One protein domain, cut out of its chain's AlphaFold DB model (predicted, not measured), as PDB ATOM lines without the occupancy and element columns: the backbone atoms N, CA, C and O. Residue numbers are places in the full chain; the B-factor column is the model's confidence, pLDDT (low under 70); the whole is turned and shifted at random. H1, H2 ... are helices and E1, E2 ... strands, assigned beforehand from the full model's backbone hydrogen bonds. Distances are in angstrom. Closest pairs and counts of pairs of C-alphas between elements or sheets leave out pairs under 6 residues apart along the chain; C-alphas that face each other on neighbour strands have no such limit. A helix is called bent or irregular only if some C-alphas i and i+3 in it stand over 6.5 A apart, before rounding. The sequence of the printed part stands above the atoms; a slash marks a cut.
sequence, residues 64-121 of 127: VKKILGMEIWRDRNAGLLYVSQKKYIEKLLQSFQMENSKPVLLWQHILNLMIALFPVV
ATOM      1  N   VAL A  64      24.039  24.707 -29.975       86.88
ATOM      2  CA  VAL A  64      23.277  23.453 -30.018       86.88
ATOM      3  C   VAL A  64      23.286  22.853 -31.418       86.88
ATOM      4  O   VAL A  64      22.713  23.428 -32.339       86.88
ATOM      5  N   LYS A  65      23.914  21.689 -31.566       87.69
ATOM      6  CA  LYS A  65      23.907  20.896 -32.807       87.69
ATOM      7  C   LYS A  65      22.922  19.737 -32.743       87.69
ATOM      8  O   LYS A  65      22.528  19.211 -33.778       87.69
ATOM      9  N   LYS A  66      22.542  19.327 -31.533       84.62
ATOM     10  CA  LYS A  66      21.609  18.234 -31.297       84.62
ATOM     11  C   LYS A  66      20.817  18.479 -30.015       84.62
ATOM     12  O   LYS A  66      21.411  18.912 -29.036       84.62
ATOM     13  N   ILE A  67      19.516  18.206 -30.029       81.19
ATOM     14  CA  ILE A  67      18.646  18.241 -28.845       81.19
ATOM     15  C   ILE A  67      17.483  17.261 -29.042       81.19
ATOM     16  O   ILE A  67      16.943  17.189 -30.138       81.19
ATOM     17  N   LEU A  68      17.109  16.471 -28.029       78.25
ATOM     18  CA  LEU A  68      15.990  15.503 -28.106       78.25
ATOM     19  C   LEU A  68      16.042  14.548 -29.318       78.25
ATOM     20  O   LEU A  68      15.024  14.228 -29.923       78.25
ATOM     21  N   GLY A  69      17.239  14.150 -29.758       79.88
ATOM     22  CA  GLY A  69      17.395  13.338 -30.974       79.88
ATOM     23  C   GLY A  69      17.266  14.109 -32.298       79.88
ATOM     24  O   GLY A  69      17.595  13.551 -33.342       79.88
ATOM     25  N   MET A  70      16.894  15.390 -32.270       87.06
ATOM     26  CA  MET A  70      16.920  16.293 -33.420       87.06
ATOM     27  C   MET A  70      18.326  16.836 -33.656       87.06
ATOM     28  O   MET A  70      18.956  17.343 -32.733       87.06
ATOM     29  N   GLU A  71      18.798  16.783 -34.892       90.31
ATOM     30  CA  GLU A  71      19.964  17.510 -35.384       90.31
ATOM     31  C   GLU A  71      19.552  18.911 -35.829       90.31
ATOM     32  O   GLU A  71      18.509  19.088 -36.459       90.31
ATOM     33  N   ILE A  72      20.372  19.905 -35.492       89.06
ATOM     34  CA  ILE A  72      20.120  21.310 -35.797       89.06
ATOM     35  C   ILE A  72      21.300  21.876 -36.580       89.06
ATOM     36  O   ILE A  72      22.436  21.876 -36.097       89.06
ATOM     37  N   TRP A  73      21.006  22.454 -37.744       90.19
ATOM     38  CA  TRP A  73      21.945  23.266 -38.513       90.19
ATOM     39  C   TRP A  73      21.432  24.695 -38.617       90.19
ATOM     40  O   TRP A  73      20.238  24.941 -38.771       90.19
ATOM     41  N   ARG A  74      22.346  25.655 -38.498       88.88
ATOM     42  CA  ARG A  74      22.027  27.082 -38.530       88.88
ATOM     43  C   ARG A  74      22.910  27.763 -39.552       88.88
ATOM     44  O   ARG A  74      24.128  27.724 -39.405       88.88
ATOM     45  N   ASP A  75      22.287  28.429 -40.510       88.81
ATOM     46  CA  ASP A  75      22.948  29.396 -41.369       88.81
ATOM     47  C   ASP A  75      22.541  30.794 -40.906       88.81
ATOM     48  O   ASP A  75      21.431  31.260 -41.155       88.81
ATOM     49  N   ARG A  76      23.436  31.459 -40.174       86.19
ATOM     50  CA  ARG A  76      23.168  32.803 -39.648       86.19
ATOM     51  C   ARG A  76      23.229  33.879 -40.729       86.19
ATOM     52  O   ARG A  76      22.586  34.905 -40.551       86.19
ATOM     53  N   ASN A  77      23.969  33.645 -41.812       91.00
ATOM     54  CA  ASN A  77      24.100  34.606 -42.904       91.00
ATOM     55  C   ASN A  77      22.820  34.621 -43.743       91.00
ATOM     56  O   ASN A  77      22.325  35.686 -44.090       91.00
ATOM     57  N   ALA A  78      22.258  33.437 -44.001       92.12
ATOM     58  CA  ALA A  78      20.980  33.288 -44.694       92.12
ATOM     59  C   ALA A  78      19.756  33.409 -43.766       92.12
ATOM     60  O   ALA A  78      18.627  33.461 -44.243       92.12
ATOM     61  N   GLY A  79      19.952  33.416 -42.441       87.75
ATOM     62  CA  GLY A  79      18.857  33.422 -41.465       87.75
ATOM     63  C   GLY A  79      18.054  32.115 -41.428       87.75
ATOM     64  O   GLY A  79      16.888  32.123 -41.039       87.75
ATOM     65  N   LEU A  80      18.656  30.992 -41.833       90.75
ATOM     66  CA  LEU A  80      17.987  29.697 -41.962       90.75
ATOM     67  C   LEU A  80      18.298  28.772 -40.779       90.75
ATOM     68  O   LEU A  80      19.431  28.672 -40.297       90.75
ATOM     69  N   LEU A  81      17.267  28.054 -40.336       87.62
ATOM     70  CA  LEU A  81      17.332  27.031 -39.298       87.62
ATOM     71  C   LEU A  81      16.806  25.717 -39.877       87.62
ATOM     72  O   LEU A  81      15.633  25.615 -40.225       87.62
ATOM     73  N   TYR A  82      17.666  24.708 -39.936       90.12
ATOM     74  CA  TYR A  82      17.312  23.364 -40.373       90.12
ATOM     75  C   TYR A  82      17.270  22.432 -39.169       90.12
ATOM     76  O   TYR A  82      18.182  22.438 -38.340       90.12
ATOM     77  N   VAL A  83      16.225  21.612 -39.095       90.62
ATOM     78  CA  VAL A  83      16.031  20.619 -38.034       90.62
ATOM     79  C   VAL A  83      15.742  19.267 -38.680       90.62
ATOM     80  O   VAL A  83      14.913  19.184 -39.581       90.62
ATOM     81  N   SER A  84      16.420  18.205 -38.243       89.38
ATOM     82  CA  SER A  84      16.219  16.845 -38.762       89.38
ATOM     83  C   SER A  84      16.211  15.809 -37.651       89.38
ATOM     84  O   SER A  84      17.064  15.828 -36.775       89.38
ATOM     85  N   GLN A  85      15.290  14.850 -37.717       89.00
ATOM     86  CA  GLN A  85      15.279  13.670 -36.840       89.00
ATOM     87  C   GLN A  85      15.775  12.403 -37.539       89.00
ATOM     88  O   GLN A  85      15.669  11.315 -36.978       89.00
ATOM     89  N   LYS A  86      16.336  12.519 -38.749       87.81
ATOM     90  CA  LYS A  86      16.709  11.364 -39.579       87.81
ATOM     91  C   LYS A  86      17.537  10.332 -38.807       87.81
ATOM     92  O   LYS A  86      17.130   9.182 -38.715       87.81
ATOM     93  N   LYS A  87      18.630  10.754 -38.161       86.88
ATOM     94  CA  LYS A  87      19.487   9.836 -37.390       86.88
ATOM     95  C   LYS A  87      18.797   9.209 -36.185       86.88
ATOM     96  O   LYS A  87      19.170   8.115 -35.776       86.88
ATOM     97  N   TYR A  88      17.849   9.908 -35.565       86.06
ATOM     98  CA  TYR A  88      17.078   9.337 -34.463       86.06
ATOM     99  C   TYR A  88      16.172   8.216 -34.972       86.06
ATOM    100  O   TYR A  88      16.200   7.121 -34.420       86.06
ATOM    101  N   ILE A  89      15.462   8.455 -36.078       86.56
ATOM    102  CA  ILE A  89      14.618   7.450 -36.733       86.56
ATOM    103  C   ILE A  89      15.456   6.253 -37.196       86.56
ATOM    104  O   ILE A  89      15.088   5.118 -36.928       86.56
ATOM    105  N   GLU A  90      16.610   6.486 -37.825       88.06
ATOM    106  CA  GLU A  90      17.523   5.412 -38.245       88.06
ATOM    107  C   GLU A  90      17.974   4.546 -37.060       88.06
ATOM    108  O   GLU A  90      17.939   3.320 -37.143       88.06
ATOM    109  N   LYS A  91      18.332   5.168 -35.929       87.00
ATOM    110  CA  LYS A  91      18.685   4.440 -34.700       87.00
ATOM    111  C   LYS A  91      17.515   3.652 -34.125       87.00
ATOM    112  O   LYS A  91      17.718   2.531 -33.665       87.00
ATOM    113  N   LEU A  92      16.310   4.221 -34.141       86.81
ATOM    114  CA  LEU A  92      15.111   3.509 -33.706       86.81
ATOM    115  C   LEU A  92      14.879   2.275 -34.578       86.81
ATOM    116  O   LEU A  92      14.735   1.183 -34.040       86.81
ATOM    117  N   LEU A  93      14.922   2.419 -35.904       87.06
ATOM    118  CA  LEU A  93      14.754   1.293 -36.823       87.06
ATOM    119  C   LEU A  93      15.776   0.188 -36.547       87.06
ATOM    120  O   LEU A  93      15.382  -0.965 -36.417       87.06
ATOM    121  N   GLN A  94      17.050   0.537 -36.356       88.56
ATOM    122  CA  GLN A  94      18.087  -0.432 -35.986       88.56
ATOM    123  C   GLN A  94      17.798  -1.130 -34.649       88.56
ATOM    124  O   GLN A  94      17.979  -2.339 -34.535       88.56
ATOM    125  N   SER A  95      17.313  -0.402 -33.636       88.25
ATOM    126  CA  SER A  95      17.002  -0.995 -32.323       88.25
ATOM    127  C   SER A  95      15.878  -2.037 -32.374       88.25
ATOM    128  O   SER A  95      15.851  -2.944 -31.547       88.25
ATOM    129  N   PHE A  96      14.998  -1.941 -33.374       88.00
ATOM    130  CA  PHE A  96      13.925  -2.900 -33.633       88.00
ATOM    131  C   PHE A  96      14.256  -3.895 -34.761       88.00
ATOM    132  O   PHE A  96      13.376  -4.656 -35.152       88.00
ATOM    133  N   GLN A  97      15.493  -3.912 -35.282       86.00
ATOM    134  CA  GLN A  97      15.913  -4.746 -36.426       86.00
ATOM    135  C   GLN A  97      15.082  -4.490 -37.700       86.00
ATOM    136  O   GLN A  97      14.788  -5.385 -38.493       86.00
ATOM    137  N   MET A  98      14.650  -3.239 -37.875       86.00
ATOM    138  CA  MET A  98      13.782  -2.775 -38.955       86.00
ATOM    139  C   MET A  98      14.516  -1.914 -39.990       86.00
ATOM    140  O   MET A  98      13.867  -1.309 -40.842       86.00
ATOM    141  N   GLU A  99      15.845  -1.853 -39.972       81.06
ATOM    142  CA  GLU A  99      16.649  -1.011 -40.867       81.06
ATOM    143  C   GLU A  99      16.455  -1.320 -42.361       81.06
ATOM    144  O   GLU A  99      16.581  -0.425 -43.192       81.06
ATOM    145  N   ASN A 100      16.081  -2.560 -42.694       80.81
ATOM    146  CA  ASN A 100      15.787  -3.008 -44.060       80.81
ATOM    147  C   ASN A 100      14.278  -3.150 -44.333       80.81
ATOM    148  O   ASN A 100      13.876  -3.685 -45.369       80.81
ATOM    149  N   SER A 101      13.425  -2.710 -43.400       76.69
ATOM    150  CA  SER A 101      11.975  -2.768 -43.586       76.69
ATOM    151  C   SER A 101      11.569  -1.870 -44.746       76.69
ATOM    152  O   SER A 101      11.977  -0.711 -44.827       76.69
ATOM    153  N   LYS A 102      10.734  -2.395 -45.649       73.44
ATOM    154  CA  LYS A 102      10.181  -1.588 -46.739       73.44
ATOM    155  C   LYS A 102       9.416  -0.416 -46.120       73.44
ATOM    156  O   LYS A 102       8.556  -0.670 -45.271       73.44
ATOM    157  N   PRO A 103       9.686   0.838 -46.529       65.38
ATOM    158  CA  PRO A 103       8.876   1.958 -46.088       65.38
ATOM    159  C   PRO A 103       7.445   1.660 -46.520       65.38
ATOM    160  O   PRO A 103       7.146   1.554 -47.711       65.38
ATOM    161  N   VAL A 104       6.564   1.423 -45.552       63.62
ATOM    162  CA  VAL A 104       5.168   1.157 -45.880       63.62
ATOM    163  C   VAL A 104       4.639   2.461 -46.468       63.62
ATOM    164  O   VAL A 104       4.679   3.490 -45.808       63.62
ATOM    165  N   LEU A 105       4.143   2.462 -47.704       56.16
ATOM    166  CA  LEU A 105       3.565   3.667 -48.324       56.16
ATOM    167  C   LEU A 105       2.266   4.132 -47.634       56.16
ATOM    168  O   LEU A 105       1.746   5.200 -47.955       56.16
ATOM    169  N   LEU A 106       1.802   3.402 -46.609       50.28
ATOM    170  CA  LEU A 106       0.891   3.944 -45.600       50.28
ATOM    171  C   LEU A 106       1.489   5.179 -44.926       50.28
ATOM    172  O   LEU A 106       0.737   6.060 -44.559       50.28
ATOM    173  N   TRP A 107       2.815   5.289 -44.827       48.59
ATOM    174  CA  TRP A 107       3.513   6.489 -44.388       48.59
ATOM    175  C   TRP A 107       3.482   7.588 -45.432       48.59
ATOM    176  O   TRP A 107       3.501   8.721 -45.020       48.59
ATOM    177  N   GLN A 108       3.354   7.342 -46.739       46.78
ATOM    178  CA  GLN A 108       3.080   8.444 -47.671       46.78
ATOM    179  C   GLN A 108       1.650   8.953 -47.478       46.78
ATOM    180  O   GLN A 108       1.431  10.150 -47.539       46.78
ATOM    181  N   HIS A 109       0.689   8.074 -47.176       42.94
ATOM    182  CA  HIS A 109      -0.676   8.479 -46.833       42.94
ATOM    183  C   HIS A 109      -0.786   9.108 -45.444       42.94
ATOM    184  O   HIS A 109      -1.518  10.071 -45.325       42.94
ATOM    185  N   ILE A 110      -0.055   8.630 -44.431       48.19
ATOM    186  CA  ILE A 110       0.017   9.181 -43.067       48.19
ATOM    187  C   ILE A 110       0.898  10.426 -43.031       48.19
ATOM    188  O   ILE A 110       0.581  11.333 -42.290       48.19
ATOM    189  N   LEU A 111       1.957  10.527 -43.834       45.53
ATOM    190  CA  LEU A 111       2.767  11.737 -44.003       45.53
ATOM    191  C   LEU A 111       1.998  12.749 -44.844       45.53
ATOM    192  O   LEU A 111       1.999  13.907 -44.481       45.53
ATOM    193  N   ASN A 112       1.255  12.339 -45.879       46.44
ATOM    194  CA  ASN A 112       0.274  13.207 -46.531       46.44
ATOM    195  C   ASN A 112      -0.866  13.556 -45.568       46.44
ATOM    196  O   ASN A 112      -1.332  14.678 -45.631       46.44
ATOM    197  N   LEU A 113      -1.271  12.674 -44.644       42.06
ATOM    198  CA  LEU A 113      -2.227  12.991 -43.579       42.06
ATOM    199  C   LEU A 113      -1.602  13.957 -42.570       42.06
ATOM    200  O   LEU A 113      -2.283  14.865 -42.152       42.06
ATOM    201  N   MET A 114      -0.329  13.814 -42.194       41.94
ATOM    202  CA  MET A 114       0.383  14.661 -41.228       41.94
ATOM    203  C   MET A 114       0.769  16.014 -41.835       41.94
ATOM    204  O   MET A 114       0.725  17.015 -41.133       41.94
ATOM    205  N   ILE A 115       1.091  16.058 -43.130       44.94
ATOM    206  CA  ILE A 115       1.328  17.269 -43.927       44.94
ATOM    207  C   ILE A 115      -0.013  17.950 -44.250       44.94
ATOM    208  O   ILE A 115      -0.099  19.171 -44.177       44.94
ATOM    209  N   ALA A 116      -1.086  17.193 -44.520       46.12
ATOM    210  CA  ALA A 116      -2.444  17.738 -44.641       46.12
ATOM    211  C   ALA A 116      -3.039  18.160 -43.285       46.12
ATOM    212  O   ALA A 116      -3.873  19.059 -43.245       46.12
ATOM    213  N   LEU A 117      -2.606  17.549 -42.175       39.03
ATOM    214  CA  LEU A 117      -3.003  17.909 -40.809       39.03
ATOM    215  C   LEU A 117      -2.144  19.034 -40.217       39.03
ATOM    216  O   LEU A 117      -2.541  19.596 -39.201       39.03
ATOM    217  N   PHE A 118      -1.016  19.400 -40.834       41.19
ATOM    218  CA  PHE A 118      -0.203  20.537 -40.403       41.19
ATOM    219  C   PHE A 118       0.477  21.269 -41.572       41.19
ATOM    220  O   PHE A 118       1.603  20.934 -41.948       41.19
ATOM    221  N   PRO A 119      -0.110  22.380 -42.049       40.88
ATOM    222  CA  PRO A 119       0.662  23.532 -42.475       40.88
ATOM    223  C   PRO A 119       1.084  24.347 -41.232       40.88
ATOM    224  O   PRO A 119       0.289  24.634 -40.341       40.88
ATOM    225  N   VAL A 120       2.370  24.685 -41.159       37.91
ATOM    226  CA  VAL A 120       3.059  25.509 -40.135       37.91
ATOM    227  C   VAL A 120       2.313  26.869 -39.991       37.91
ATOM    228  O   VAL A 120       1.951  27.435 -41.015       37.91
ATOM    229  N   VAL A 121       1.956  27.455 -38.824       42.53
ATOM    230  CA  VAL A 121       2.755  27.915 -37.657       42.53
ATOM    231  C   VAL A 121       1.864  28.173 -36.408       42.53
ATOM    232  O   VAL A 121       0.850  28.849 -36.507       42.53
TER     233      VAL A 121
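AT A GLANCE: This is residues 64 to 121 of the 127 residues of the protein "Retrovirus-related Pol polyprotein from transposon TNT 1-94" of Cajanus cajan (UniProt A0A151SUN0). A two-stranded hairpin, E1 and E2, and the helix H1 that follows it end to end make one long, narrow arm; the chain then folds back through residues 96 to 105, and the helix H2 stands across an open gap from that arm, giving a loose U. Residues 75 to 80, at the turn of the hairpin, stick out at one end, and residues 102 to 121, which hold H2, stand free as the other limb of the U. The printed part has 58 residues, with two named strands and two named helices in the order E1, E2, H1, H2; the sheet, in the order E1 - E2, is antiparallel, and the class is mixed, helices and strands. The whole is loose, with a radius of gyration of the C-alphas of 14.6 A and spans of 39 by 28 by 16 A.

IN THESE COORDINATES: E1 is residues 70 to 75, 16.5 A from first to last C-alpha, and begins at C-alpha 70 at (16.920, 16.293, -33.420). E2 is residues 80 to 84, 13.4 A long. H1 is residues 86 to 95, 14.3 A long, and ends at C-alpha 95 at (17.002, -0.995, -32.323). H2, the longest helix by residues, is residues 106 to 117, 15.3 A long, and ends at C-alpha 117 at (-3.003, 17.909, -40.809). Neither helix is bent or irregular.

HOW THE PARTS SIT: E1 and E2 form a hairpin with a tight link of 4 residues. They are antiparallel neighbours, with 162 degrees between their N-to-C directions. The C-alphas of Ile 72 and Val 83 face each other at 4.7 A. N 71 and O 84 are within hydrogen-bond range at 2.7 A, and N 82 and O 73 at 2.8 A. Residues 66 to 67 form a short antiparallel pairing with residues 70 to 71 of E1. A tight link of 1 residue joins E2 to H1. E1 and H1 have 3 pairs of C-alphas within 8 A, the closest being those of Met 70 and Tyr 88, 7.0 A apart. H2 is apart from E1, E2 and H1, with no C-alpha of these within 8 A of it. In H1 and H2 every O i to N i+4 pair is within hydrogen-bond range.

THE WHOLE: The two C-alphas farthest apart are those of Asn 77 and Gln 97, at 40.7 A. Without the stretches that stand free, the body is 32 residues spanning 32 by 13 by 8 A. The printed part has no cut. The link from H1 to H2, 10 residues, is short, and no link is long. The mean pLDDT of the printed part is 73.5; residues 103 to 121 are under 70, and H2 has a mean of 45.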